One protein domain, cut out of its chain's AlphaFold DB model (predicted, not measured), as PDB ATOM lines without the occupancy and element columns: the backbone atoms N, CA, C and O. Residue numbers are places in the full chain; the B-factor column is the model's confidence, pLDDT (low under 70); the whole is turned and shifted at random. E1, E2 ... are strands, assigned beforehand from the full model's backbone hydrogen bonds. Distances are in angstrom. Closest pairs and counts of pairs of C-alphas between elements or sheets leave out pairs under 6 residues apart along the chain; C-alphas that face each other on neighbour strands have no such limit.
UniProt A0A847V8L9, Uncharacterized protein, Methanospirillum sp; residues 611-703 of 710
ATOM      1  N   ALA A 611      24.730 -17.924  -5.043       77.50
ATOM      2  CA  ALA A 611      25.145 -19.079  -4.264       77.50
ATOM      3  C   ALA A 611      24.361 -19.177  -2.951       77.50
ATOM      4  O   ALA A 611      24.216 -18.197  -2.216       77.50
ATOM      5  N   ARG A 612      23.916 -20.390  -2.622       79.94
ATOM      6  CA  ARG A 612      23.276 -20.744  -1.352       79.94
ATOM      7  C   ARG A 612      24.048 -21.880  -0.703       79.94
ATOM      8  O   ARG A 612      24.581 -22.750  -1.387       79.94
ATOM      9  N   ILE A 613      24.062 -21.877   0.623       80.31
ATOM     10  CA  ILE A 613      24.619 -22.958   1.429       80.31
ATOM     11  C   ILE A 613      23.558 -23.494   2.383       80.31
ATOM     12  O   ILE A 613      22.762 -22.731   2.937       80.31
ATOM     13  N   SER A 614      23.545 -24.811   2.557       82.56
ATOM     14  CA  SER A 614      22.685 -25.506   3.507       82.56
ATOM     15  C   SER A 614      23.518 -26.459   4.373       82.56
ATOM     16  O   SER A 614      24.283 -27.242   3.805       82.56
ATOM     17  N   PRO A 615      23.383 -26.424   5.711       83.88
ATOM     18  CA  PRO A 615      22.575 -25.465   6.470       83.88
ATOM     19  C   PRO A 615      23.200 -24.053   6.475       83.88
ATOM     20  O   PRO A 615      24.406 -23.894   6.305       83.88
ATOM     21  N   GLN A 616      22.379 -23.012   6.673       76.94
ATOM     22  CA  GLN A 616      22.852 -21.613   6.756       76.94
ATOM     23  C   GLN A 616      23.609 -21.311   8.057       76.94
ATOM     24  O   GLN A 616      24.437 -20.406   8.110       76.94
ATOM     25  N   SER A 617      23.296 -22.060   9.110       79.44
ATOM     26  CA  SER A 617      23.992 -22.060  10.391       79.44
ATOM     27  C   SER A 617      23.815 -23.432  11.021       79.44
ATOM     28  O   SER A 617      22.850 -24.134  10.706       79.44
ATOM     29  N   ALA A 618      24.736 -23.817  11.889       80.38
ATOM     30  CA  ALA A 618      24.637 -25.074  12.605       80.38
ATOM     31  C   ALA A 618      25.067 -24.875  14.060       80.38
ATOM     32  O   ALA A 618      26.083 -24.233  14.328       80.38
ATOM     33  N   GLU A 619      24.267 -25.395  14.989       81.69
ATOM     34  CA  GLU A 619      24.607 -25.467  16.410       81.69
ATOM     35  C   GLU A 619      25.383 -26.761  16.650       81.69
ATOM     36  O   GLU A 619      24.906 -27.839  16.297       81.69
ATOM     37  N   ILE A 620      26.599 -26.634  17.177       81.19
ATOM     38  CA  ILE A 620      27.594 -27.707  17.193       81.19
ATOM     39  C   ILE A 620      27.953 -28.080  18.620       81.19
ATOM     40  O   ILE A 620      28.312 -27.215  19.423       81.19
ATOM     41  N   GLY A 621      27.867 -29.373  18.932       75.25
ATOM     42  CA  GLY A 621      28.390 -29.958  20.159       75.25
ATOM     43  C   GLY A 621      29.910 -30.143  20.118       75.25
ATOM     44  O   GLY A 621      30.556 -30.044  19.077       75.25
ATOM     45  N   SER A 622      30.520 -30.427  21.269       73.69
ATOM     46  CA  SER A 622      31.977 -30.600  21.355       73.69
ATOM     47  C   SER A 622      32.459 -31.766  20.478       73.69
ATOM     48  O   SER A 622      32.120 -32.921  20.735       73.69
ATOM     49  N   GLY A 623      33.274 -31.458  19.462       71.88
ATOM     50  CA  GLY A 623      33.877 -32.447  18.568       71.88
ATOM     51  C   GLY A 623      32.957 -32.970  17.460       71.88
ATOM     52  O   GLY A 623      33.205 -34.060  16.953       71.88
ATOM     53  N   GLU A 624      31.907 -32.236  17.091       80.94
ATOM     54  CA  GLU A 624      31.005 -32.603  15.993       80.94
ATOM     55  C   GLU A 624      31.407 -31.956  14.648       80.94
ATOM     56  O   GLU A 624      32.157 -30.976  14.584       80.94
ATOM     57  N   ALA A 625      30.911 -32.528  13.548       82.88
ATOM     58  CA  ALA A 625      31.158 -32.060  12.185       82.88
ATOM     59  C   ALA A 625      29.845 -31.789  11.445       82.88
ATOM     60  O   ALA A 625      28.848 -32.482  11.655       82.88
ATOM     61  N   VAL A 626      29.867 -30.826  10.524       83.38
ATOM     62  CA  VAL A 626      28.701 -30.440   9.713       83.38
ATOM     63  C   VAL A 626      28.940 -30.801   8.265       83.38
ATOM     64  O   VAL A 626      30.003 -30.507   7.721       83.38
ATOM     65  N   THR A 627      27.931 -31.392   7.630       89.00
ATOM     66  CA  THR A 627      27.905 -31.554   6.174       89.00
ATOM     67  C   THR A 627      27.214 -30.351   5.550       89.00
ATOM     68  O   THR A 627      26.055 -30.080   5.861       89.00
ATOM     69  N   TYR A 628      27.915 -29.659   4.660       85.06
ATOM     70  CA  TYR A 628      27.386 -28.539   3.898       85.06
ATOM     71  C   TYR A 628      27.131 -28.940   2.448       85.06
ATOM     72  O   TYR A 628      27.899 -29.687   1.838       85.06
ATOM     73  N   SER A 629      26.054 -28.412   1.880       85.31
ATOM     74  CA  SER A 629      25.763 -28.456   0.449       85.31
ATOM     75  C   SER A 629      25.710 -27.039  -0.093       85.31
ATOM     76  O   SER A 629      25.065 -26.172   0.501       85.31
ATOM     77  N   VAL A 630      26.383 -26.812  -1.219       84.12
ATOM     78  CA  VAL A 630      26.386 -25.525  -1.916       84.12
ATOM     79  C   VAL A 630      25.668 -25.690  -3.244       84.12
ATOM     80  O   VAL A 630      25.923 -26.635  -3.992       84.12
ATOM     81  N   SER A 631      24.762 -24.764  -3.522       83.81
ATOM     82  CA  SER A 631      24.026 -24.687  -4.775       83.81
ATOM     83  C   SER A 631      24.193 -23.297  -5.368       83.81
ATOM     84  O   SER A 631      24.016 -22.314  -4.648       83.81
ATOM     85  N   VAL A 632      24.521 -23.196  -6.652       79.81
ATOM     86  CA  VAL A 632      24.708 -21.906  -7.328       79.81
ATOM     87  C   VAL A 632      23.734 -21.786  -8.488       79.81
ATOM     88  O   VAL A 632      23.792 -22.554  -9.443       79.81
ATOM     89  N   ASP A 633      22.831 -20.819  -8.388       77.94
ATOM     90  CA  ASP A 633      21.841 -20.508  -9.411       77.94
ATOM     91  C   ASP A 633      22.456 -19.614 -10.503       77.94
ATOM     92  O   ASP A 633      23.288 -18.748 -10.213       77.94
ATOM     93  N   ASN A 634      21.984 -19.770 -11.746       74.25
ATOM     94  CA  ASN A 634      22.286 -18.905 -12.902       74.25
ATOM     95  C   ASN A 634      23.757 -18.897 -13.347       74.25
ATOM     96  O   ASN A 634      24.288 -17.862 -13.766       74.25
ATOM     97  N   VAL A 635      24.412 -20.054 -13.271       73.75
ATOM     98  CA  VAL A 635      25.766 -20.250 -13.801       73.75
ATOM     99  C   VAL A 635      25.674 -20.726 -15.255       73.75
ATOM    100  O   VAL A 635      25.074 -21.773 -15.499       73.75
ATOM    101  N   PRO A 636      26.260 -20.003 -16.226       69.94
ATOM    102  CA  PRO A 636      26.327 -20.453 -17.611       69.94
ATOM    103  C   PRO A 636      27.005 -21.819 -17.785       69.94
ATOM    104  O   PRO A 636      27.922 -22.191 -17.048       69.94
ATOM    105  N   PHE A 637      26.587 -22.553 -18.817       66.81
ATOM    106  CA  PHE A 637      27.234 -23.799 -19.225       66.81
ATOM    107  C   PHE A 637      28.705 -23.564 -19.608       66.81
ATOM    108  O   PHE A 637      29.016 -22.605 -20.311       66.81
ATOM    109  N   GLY A 638      29.607 -24.451 -19.171       64.38
ATOM    110  CA  GLY A 638      31.048 -24.368 -19.463       64.38
ATOM    111  C   GLY A 638      31.898 -23.653 -18.403       64.38
ATOM    112  O   GLY A 638      33.123 -23.641 -18.521       64.38
ATOM    113  N   LEU A 639      31.277 -23.110 -17.350       70.06
ATOM    114  CA  LEU A 639      31.976 -22.617 -16.160       70.06
ATOM    115  C   LEU A 639      32.052 -23.699 -15.074       70.06
ATOM    116  O   LEU A 639      31.053 -24.331 -14.741       70.06
ATOM    117  N   GLU A 640      33.233 -23.895 -14.495       76.25
ATOM    118  CA  GLU A 640      33.457 -24.710 -13.303       76.25
ATOM    119  C   GLU A 640      33.240 -23.864 -12.043       76.25
ATOM    120  O   GLU A 640      33.830 -22.793 -11.892       76.25
ATOM    121  N   VAL A 641      32.402 -24.353 -11.131       80.44
ATOM    122  CA  VAL A 641      32.097 -23.725  -9.846       80.44
ATOM    123  C   VAL A 641      32.965 -24.358  -8.768       80.44
ATOM    124  O   VAL A 641      32.802 -25.531  -8.449       80.44
ATOM    125  N   THR A 642      33.841 -23.573  -8.156       82.38
ATOM    126  CA  THR A 642      34.735 -24.000  -7.077       82.38
ATOM    127  C   THR A 642      34.362 -23.304  -5.770       82.38
ATOM    128  O   THR A 642      34.166 -22.095  -5.742       82.38
ATOM    129  N   VAL A 643      34.301 -24.036  -4.658       80.56
ATOM    130  CA  VAL A 643      34.084 -23.471  -3.315       80.56
ATOM    131  C   VAL A 643      35.390 -23.485  -2.543       80.56
ATOM    132  O   VAL A 643      36.043 -24.525  -2.451       80.56
ATOM    133  N   LEU A 644      35.743 -22.343  -1.962       81.31
ATOM    134  CA  LEU A 644      36.937 -22.145  -1.149       81.31
ATOM    135  C   LEU A 644      36.550 -21.878   0.310       81.31
ATOM    136  O   LEU A 644      35.574 -21.174   0.575       81.31
ATOM    137  N   ASP A 645      37.326 -22.404   1.257       78.75
ATOM    138  CA  ASP A 645      37.216 -22.042   2.672       78.75
ATOM    139  C   ASP A 645      37.775 -20.639   2.963       78.75
ATOM    140  O   ASP A 645      38.318 -19.956   2.091       78.75
ATOM    141  N   ALA A 646      37.652 -20.198   4.218       72.44
ATOM    142  CA  ALA A 646      38.153 -18.899   4.664       72.44
ATOM    143  C   ALA A 646      39.678 -18.715   4.495       72.44
ATOM    144  O   ALA A 646      40.153 -17.580   4.498       72.44
ATOM    145  N   GLY A 647      40.439 -19.806   4.367       72.56
ATOM    146  CA  GLY A 647      41.878 -19.809   4.102       72.56
ATOM    147  C   GLY A 647      42.237 -19.899   2.614       72.56
ATOM    148  O   GLY A 647      43.422 -19.887   2.289       72.56
ATOM    149  N   GLY A 648      41.246 -19.978   1.718       73.75
ATOM    150  CA  GLY A 648      41.441 -20.105   0.273       73.75
ATOM    151  C   GLY A 648      41.646 -21.541  -0.221       73.75
ATOM    152  O   GLY A 648      42.024 -21.731  -1.377       73.75
ATOM    153  N   THR A 649      41.408 -22.557   0.612       82.00
ATOM    154  CA  THR A 649      41.543 -23.970   0.226       82.00
ATOM    155  C   THR A 649      40.292 -24.449  -0.498       82.00
ATOM    156  O   THR A 649      39.181 -24.199  -0.035       82.00
ATOM    157  N   VAL A 650      40.453 -25.181  -1.605       85.31
ATOM    158  CA  VAL A 650      39.331 -25.795  -2.334       85.31
ATOM    159  C   VAL A 650      38.662 -26.869  -1.483       85.31
ATOM    160  O   VAL A 650      39.313 -27.810  -1.033       85.31
ATOM    161  N   VAL A 651      37.350 -26.739  -1.306       85.12
ATOM    162  CA  VAL A 651      36.530 -27.643  -0.491       85.12
ATOM    163  C   VAL A 651      35.644 -28.538  -1.354       85.12
ATOM    164  O   VAL A 651      35.477 -29.717  -1.057       85.12
ATOM    165  N   THR A 652      35.088 -27.999  -2.442       87.75
ATOM    166  CA  THR A 652      34.327 -28.767  -3.438       87.75
ATOM    167  C   THR A 652      34.347 -28.060  -4.793       87.75
ATOM    168  O   THR A 652      34.566 -26.849  -4.856       87.75
ATOM    169  N   THR A 653      34.119 -28.808  -5.870       85.38
ATOM    170  CA  THR A 653      33.965 -28.273  -7.228       85.38
ATOM    171  C   THR A 653      32.846 -29.002  -7.972       85.38
ATOM    172  O   THR A 653      32.532 -30.154  -7.660       85.38
ATOM    173  N   GLY A 654      32.236 -28.348  -8.955       80.44
ATOM    174  CA  GLY A 654      31.230 -28.945  -9.824       80.44
ATOM    175  C   GLY A 654      30.966 -28.115 -11.082       80.44
ATOM    176  O   GLY A 654      31.227 -26.912 -11.101       80.44
ATOM    177  N   PRO A 655      30.456 -28.736 -12.158       77.25
ATOM    178  CA  PRO A 655      30.181 -28.032 -13.402       77.25
ATOM    179  C   PRO A 655      28.918 -27.164 -13.301       77.25
ATOM    180  O   PRO A 655      27.911 -27.571 -12.718       77.25
ATOM    181  N   GLY A 656      28.949 -25.992 -13.936       68.56
ATOM    182  CA  GLY A 656      27.750 -25.240 -14.291       68.56
ATOM    183  C   GLY A 656      26.893 -26.022 -15.290       68.56
ATOM    184  O   GLY A 656      27.409 -26.747 -16.144       68.56
ATOM    185  N   VAL A 657      25.573 -25.884 -15.190       63.62
ATOM    186  CA  VAL A 657      24.606 -26.552 -16.074       63.62
ATOM    187  C   VAL A 657      23.845 -25.509 -16.887       63.62
ATOM    188  O   VAL A 657      23.563 -24.424 -16.387       63.62
ATOM    189  N   ALA A 658      23.530 -25.822 -18.146       54.84
ATOM    190  CA  ALA A 658      22.750 -24.927 -18.996       54.84
ATOM    191  C   ALA A 658      21.372 -24.687 -18.358       54.84
ATOM    192  O   ALA A 658      20.618 -25.639 -18.178       54.84
ATOM    193  N   GLU A 659      21.092 -23.430 -17.997       57.66
ATOM    194  CA  GLU A 659      19.823 -22.977 -17.410       57.66
ATOM    195  C   GLU A 659      19.377 -23.796 -16.182       57.66
ATOM    196  O   GLU A 659      18.376 -24.512 -16.200       57.66
ATOM    197  N   GLY A 660      20.117 -23.678 -15.074       65.19
ATOM    198  CA  GLY A 660      19.715 -24.295 -13.811       65.19
ATOM    199  C   GLY A 660      20.615 -23.978 -12.619       65.19
ATOM    200  O   GLY A 660      21.484 -23.106 -12.668       65.19
ATOM    201  N   THR A 661      20.381 -24.708 -11.530       73.38
ATOM    202  CA  THR A 661      21.172 -24.655 -10.298       73.38
ATOM    203  C   THR A 661      22.308 -25.675 -10.363       73.38
ATOM    204  O   THR A 661      22.062 -26.881 -10.428       73.38
ATOM    205  N   ALA A 662      23.556 -25.219 -10.289       77.50
ATOM    206  CA  ALA A 662      24.707 -26.090 -10.095       77.50
ATOM    207  C   ALA A 662      24.722 -26.588  -8.643       77.50
ATOM    208  O   ALA A 662      24.983 -25.815  -7.720       77.50
ATOM    209  N   VAL A 663      24.413 -27.868  -8.427       81.31
ATOM    210  CA  VAL A 663      24.466 -28.506  -7.101       81.31
ATOM    211  C   VAL A 663      25.820 -29.181  -6.936       81.31
ATOM    212  O   VAL A 663      26.145 -30.118  -7.664       81.31
ATOM    213  N   LEU A 664      26.615 -28.697  -5.985       84.38
ATOM    214  CA  LEU A 664      27.977 -29.176  -5.778       84.38
ATOM    215  C   LEU A 664      28.002 -30.401  -4.858       84.38
ATOM    216  O   LEU A 664      27.133 -30.530  -3.985       84.38
ATOM    217  N   PRO A 665      29.006 -31.286  -4.999       87.81
ATOM    218  CA  PRO A 665      29.216 -32.372  -4.053       87.81
ATOM    219  C   PRO A 665      29.293 -31.832  -2.614       87.81
ATOM    220  O   PRO A 665      30.005 -30.847  -2.379       87.81
ATOM    221  N   PRO A 666      28.579 -32.446  -1.652       87.06
ATOM    222  CA  PRO A 666      28.606 -32.000  -0.269       87.06
ATOM    223  C   PRO A 666      29.990 -32.223   0.345       87.06
ATOM    224  O   PRO A 666      30.701 -33.162  -0.015       87.06
ATOM    225  N   PHE A 667      30.350 -31.387   1.312       87.31
ATOM    226  CA  PHE A 667      31.630 -31.469   2.012       87.31
ATOM    227  C   PHE A 667      31.446 -31.298   3.522       87.31
ATOM    228  O   PHE A 667      30.421 -30.796   3.981       87.31
ATOM    229  N   VAL A 668      32.440 -31.728   4.302       85.81
ATOM    230  CA  VAL A 668      32.369 -31.763   5.770       85.81
ATOM    231  C   VAL A 668      33.343 -30.759   6.383       85.81
ATOM    232  O   VAL A 668      34.512 -30.731   6.002       85.81
ATOM    233  N   GLN A 669      32.886 -29.982   7.367       82.00
ATOM    234  CA  GLN A 669      33.728 -29.089   8.168       82.00
ATOM    235  C   GLN A 669      33.677 -29.468   9.652       82.00
ATOM    236  O   GLN A 669      32.607 -29.746  10.196       82.00
ATOM    237  N   TRP A 670      34.845 -29.453  10.295       80.00
ATOM    238  CA  TRP A 670      35.024 -29.766  11.714       80.00
ATOM    239  C   TRP A 670      35.152 -28.497  12.553       80.00
ATOM    240  O   TRP A 670      35.894 -27.589  12.174       80.00
ATOM    241  N   PHE A 671      34.488 -28.467  13.712       76.44
ATOM    242  CA  PHE A 671      34.570 -27.359  14.664       76.44
ATOM    243  C   PHE A 671      35.104 -27.857  16.019       76.44
ATOM    244  O   PHE A 671      34.571 -28.816  16.578       76.44
ATOM    245  N   PRO A 672      36.186 -27.255  16.547       67.69
ATOM    246  CA  PRO A 672      36.841 -27.742  17.763       67.69
ATOM    247  C   PRO A 672      36.131 -27.319  19.059       67.69
ATOM    248  O   PRO A 672      36.352 -27.936  20.099       67.69
ATOM    249  N   GLU A 673      35.284 -26.292  19.009       73.06
ATOM    250  CA  GLU A 673      34.564 -25.744  20.160       73.06
ATOM    251  C   GLU A 673      33.045 -25.846  19.933       73.06
ATOM    252  O   GLU A 673      32.603 -25.896  18.784       73.06
ATOM    253  N   PRO A 674      32.227 -25.945  20.995       76.44
ATOM    254  CA  PRO A 674      30.778 -25.919  20.852       76.44
ATOM    255  C   PRO A 674      30.272 -24.491  20.607       76.44
ATOM    256  O   PRO A 674      30.799 -23.535  21.174       76.44
ATOM    257  N   GLY A 675      29.217 -24.341  19.806       78.00
ATOM    258  CA  GLY A 675      28.620 -23.033  19.531       78.00
ATOM    259  C   GLY A 675      27.749 -22.990  18.279       78.00
ATOM    260  O   GLY A 675      27.630 -23.973  17.548       78.00
ATOM    261  N   LEU A 676      27.136 -21.831  18.028       78.50
ATOM    262  CA  LEU A 676      26.400 -21.555  16.795       78.50
ATOM    263  C   LEU A 676      27.365 -21.026  15.727       78.50
ATOM    264  O   LEU A 676      27.882 -19.914  15.839       78.50
ATOM    265  N   TYR A 677      27.600 -21.821  14.686       71.38
ATOM    266  CA  TYR A 677      28.542 -21.497  13.619       71.38
ATOM    267  C   TYR A 677      27.838 -21.039  12.348       71.38
ATOM    268  O   TYR A 677      26.867 -21.645  11.889       71.38
ATOM    269  N   TYR A 678      28.401 -19.993  11.742       71.88
ATOM    270  CA  TYR A 678      28.020 -19.496  10.425       71.88
ATOM    271  C   TYR A 678      29.167 -19.754   9.444       71.88
ATOM    272  O   TYR A 678      30.232 -19.138   9.588       71.88
ATOM    273  N   PRO A 679      28.988 -20.635   8.451       70.75
ATOM    274  CA  PRO A 679      30.041 -20.968   7.504       70.75
ATOM    275  C   PRO A 679      30.513 -19.747   6.703       70.75
ATOM    276  O   PRO A 679      29.705 -18.957   6.214       70.75
ATOM    277  N   ARG A 680      31.833 -19.617   6.532       69.69
ATOM    278  CA  ARG A 680      32.462 -18.616   5.659       69.69
ATOM    279  C   ARG A 680      33.154 -19.317   4.501       69.69
ATOM    280  O   ARG A 680      34.246 -19.855   4.672       69.69
ATOM    281  N   PHE A 681      32.507 -19.280   3.344       73.19
ATOM    282  CA  PHE A 681      33.036 -19.809   2.094       73.19
ATOM    283  C   PHE A 681      32.993 -18.747   1.004       73.19
ATOM    284  O   PHE A 681      32.157 -17.840   1.046       73.19
ATOM    285  N   PHE A 682      33.878 -18.903   0.028       70.81
ATOM    286  CA  PHE A 682      33.912 -18.124  -1.203       70.81
ATOM    287  C   PHE A 682      33.584 -19.036  -2.382       70.81
ATOM    288  O   PHE A 682      33.944 -20.212  -2.374       70.81
ATOM    289  N   VAL A 683      32.906 -18.507  -3.399       71.69
ATOM    290  CA  VAL A 683      32.565 -19.259  -4.612       71.69
ATOM    291  C   VAL A 683      33.337 -18.677  -5.780       71.69
ATOM    292  O   VAL A 683      33.079 -17.564  -6.192       71.69
ATOM    293  N   ARG A 684      34.264 -19.423  -6.357       75.75
ATOM    294  CA  ARG A 684      34.995 -19.042  -7.566       75.75
ATOM    295  C   ARG A 684      34.339 -19.683  -8.787       75.75
ATOM    296  O   ARG A 684      33.972 -20.853  -8.734       75.75
ATOM    297  N   LEU A 685      34.203 -18.938  -9.883       69.94
ATOM    298  CA  LEU A 685      33.870 -19.509 -11.191       69.94
ATOM    299  C   LEU A 685      35.146 -19.591 -12.034       69.94
ATOM    300  O   LEU A 685      36.061 -18.789 -11.891       69.94
ATOM    301  N   THR A 686      35.248 -20.572 -12.914       64.06
ATOM    302  CA  THR A 686      36.459 -20.762 -13.722       64.06
ATOM    303  C   THR A 686      36.064 -21.232 -15.106       64.06
ATOM    304  O   THR A 686      35.243 -22.137 -15.226       64.06
ATOM    305  N   ALA A 687      36.615 -20.632 -16.161       56.28
ATOM    306  CA  ALA A 687      36.410 -21.147 -17.512       56.28
ATOM    307  C   ALA A 687      37.095 -22.515 -17.643       56.28
ATOM    308  O   ALA A 687      38.270 -22.662 -17.303       56.28
ATOM    309  N   ALA A 688      36.365 -23.538 -18.092       47.84
ATOM    310  CA  ALA A 688      36.915 -24.885 -18.183       47.84
ATOM    311  C   ALA A 688      38.065 -24.962 -19.213       47.84
ATOM    312  O   ALA A 688      37.904 -24.564 -20.364       47.84
ATOM    313  N   GLY A 689      39.208 -25.542 -18.819       46.03
ATOM    314  CA  GLY A 689      40.248 -26.018 -19.747       46.03
ATOM    315  C   GLY A 689      41.327 -25.023 -20.200       46.03
ATOM    316  O   GLY A 689      42.122 -25.370 -21.068       46.03
ATOM    317  N   SER A 690      41.410 -23.825 -19.630       43.09
ATOM    318  CA  SER A 690      42.351 -22.782 -20.075       43.09
ATOM    319  C   SER A 690      43.802 -22.953 -19.604       43.09
ATOM    320  O   SER A 690      44.707 -22.416 -20.234       43.09
ATOM    321  N   GLY A 691      44.057 -23.660 -18.494       41.31
ATOM    322  CA  GLY A 691      45.410 -23.841 -17.932       41.31
ATOM    323  C   GLY A 691      46.134 -22.543 -17.526       41.31
ATOM    324  O   GLY A 691      47.271 -22.602 -17.059       41.31
ATOM    325  N   ASP A 692      45.483 -21.389 -17.681       40.00
ATOM    326  CA  ASP A 692      46.040 -20.059 -17.479       40.00
ATOM    327  C   ASP A 692      45.514 -19.477 -16.154       40.00
ATOM    328  O   ASP A 692      44.302 -19.286 -16.014       40.00
ATOM    329  N   PRO A 693      46.369 -19.176 -15.160       37.22
ATOM    330  CA  PRO A 693      45.929 -18.607 -13.885       37.22
ATOM    331  C   PRO A 693      45.181 -17.267 -14.025       37.22
ATOM    332  O   PRO A 693      44.425 -16.913 -13.120       37.22
ATOM    333  N   TYR A 694      45.310 -16.561 -15.157       36.41
ATOM    334  CA  TYR A 694      44.593 -15.309 -15.445       36.41
ATOM    335  C   TYR A 694      43.182 -15.490 -16.030       36.41
ATOM    336  O   TYR A 694      42.465 -14.515 -16.216       36.41
ATOM    337  N   SER A 695      42.756 -16.729 -16.281       37.94
ATOM    338  CA  SER A 695      41.409 -17.070 -16.780       37.94
ATOM    339  C   SER A 695      40.464 -17.592 -15.684       37.94
ATOM    340  O   SER A 695      39.399 -18.156 -15.954       37.94
ATOM    341  N   SER A 696      40.875 -17.424 -14.425       41.78
ATOM    342  CA  SER A 696      40.065 -17.735 -13.254       41.78
ATOM    343  C   SER A 696      39.251 -16.515 -12.822       41.78
ATOM    344  O   SER A 696      39.746 -15.391 -12.827       41.78
ATOM    345  N   ILE A 697      37.976 -16.733 -12.497       48.19
ATOM    346  CA  ILE A 697      36.995 -15.680 -12.231       48.19
ATOM    347  C   ILE A 697      36.626 -15.714 -10.741       48.19
ATOM    348  O   ILE A 697      35.845 -16.547 -10.272       48.19
ATOM    349  N   ASP A 698      37.184 -14.790  -9.964       45.41
ATOM    350  CA  ASP A 698      36.906 -14.689  -8.531       45.41
ATOM    351  C   ASP A 698      35.533 -14.053  -8.261       45.41
ATOM    352  O   ASP A 698      35.361 -12.837  -8.309       45.41
ATOM    353  N   LEU A 699      34.538 -14.875  -7.919       48.22
ATOM    354  CA  LEU A 699      33.247 -14.416  -7.407       48.22
ATOM    355  C   LEU A 699      33.321 -14.273  -5.883       48.22
ATOM    356  O   LEU A 699      33.035 -15.176  -5.099       48.22
ATOM    357  N   LEU A 700      33.726 -13.098  -5.413       43.88
ATOM    358  CA  LEU A 700      33.889 -12.863  -3.979       43.88
ATOM    359  C   LEU A 700      32.537 -12.591  -3.293       43.88
ATOM    360  O   LEU A 700      32.279 -11.505  -2.788       43.88
ATOM    361  N   LYS A 701      31.641 -13.586  -3.255       46.22
ATOM    362  CA  LYS A 701      30.418 -13.518  -2.442       46.22
ATOM    363  C   LYS A 701      30.686 -14.111  -1.061       46.22
ATOM    364  O   LYS A 701      30.749 -15.325  -0.899       46.22
ATOM    365  N   VAL A 702      30.821 -13.242  -0.057       46.47
ATOM    366  CA  VAL A 702      30.802 -13.638   1.359       46.47
ATOM    367  C   VAL A 702      29.368 -14.019   1.732       46.47
ATOM    368  O   VAL A 702      28.478 -13.172   1.756       46.47
ATOM    369  N   LEU A 703      29.125 -15.288   2.044       49.59
ATOM    370  CA  LEU A 703      27.829 -15.760   2.546       49.59
ATOM    371  C   LEU A 703      27.672 -15.425   4.052       49.59
ATOM    372  O   LEU A 703      27.927 -16.298   4.877       49.59
TER     373      LEU A 703
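What this domain is: This is residues 611 to 703 of the 710 residues of an uncharacterized protein of Methanospirillum sp (UniProt A0A847V8L9). Two sheets lie partly face to face as an elongated sandwich: E1, E6 and E7 beside the long strand E3 make one, and E5, E4 and E9 make the other. At one end of the long axis the small pair E2 and E8 extends the body, and the unnamed tail, residues 688 to 703, turns away after E9 and folds back along it. The printed part has 93 residues with nine named strands, E1 to E9 in order along the chain, and no named helix; the class is all strand, though under half of the residues, 46 of 93, are in named elements. The branched four-stranded sheet, the sheet E5 - E4 - E9 and the pair E2 - E8 are each antiparallel. The whole is compact, with a radius of gyration of the C-alphas of 14.2 A, and spans 43 by 27 by 18 A.

Where its parts are: E3, residues 625 to 633, is the longest strand at 26.2 A, from C-alpha 625 at (31.158, -32.060, 12.185) to C-alpha 633 at (21.841, -20.508, -9.411). In its sheet are E1, residues 611 to 614, 10.4 A; E6, 661 to 663, 6.0 A; and E7, 667 to 670, 10.4 A. The second sheet holds E4, residues 639 to 645, 19.6 A; E5, 650 to 655, 14.5 A; and E9, 681 to 687, 19.9 A, ending at C-alpha 687 at (36.410, -21.147, -17.512). E2, residues 618 to 620, and E8, 675 to 677, each measure 6.1 A.

How they stand to each other: E3 has E1 on one side, with N 612 and O 631 at 2.8 A, and E6 and E7 on the other side. Its pairing is staggered: residues 625 to 628 pair with E7, N 628 and O 667 at 2.8 A, and residues 631 to 633 with E6, N 662 and O 632 at 2.8 A. The second sheet faces this one, with the parts that face each other 9.6 A centre to centre and the strands of the one at 32 degrees to those of the other. The closest C-alphas of E5 and E6 are those of Pro 655 and Ala 662, 6.7 A. E4 and E5 form a hairpin, N 641 and O 654 at 2.8 A; E4 and E9 have N 684 and O 642 at 2.7 A. E2 and E8 have N 620 and O 675 at 2.9 A; E2 is apart from E4, E5 and E9.

The domain as a whole: The C-alphas farthest apart, those of Ser 622 and Ser 690, are 43.4 A from each other. The printed part has no cut, and each link between named strands is tight. Residues 685 to 686 of E9 pair antiparallel with residues 696 to 697. Mean pLDDT of the printed part is 71.1; 29 residues are under 70, among them residues 656 to 660 and 685 to 703.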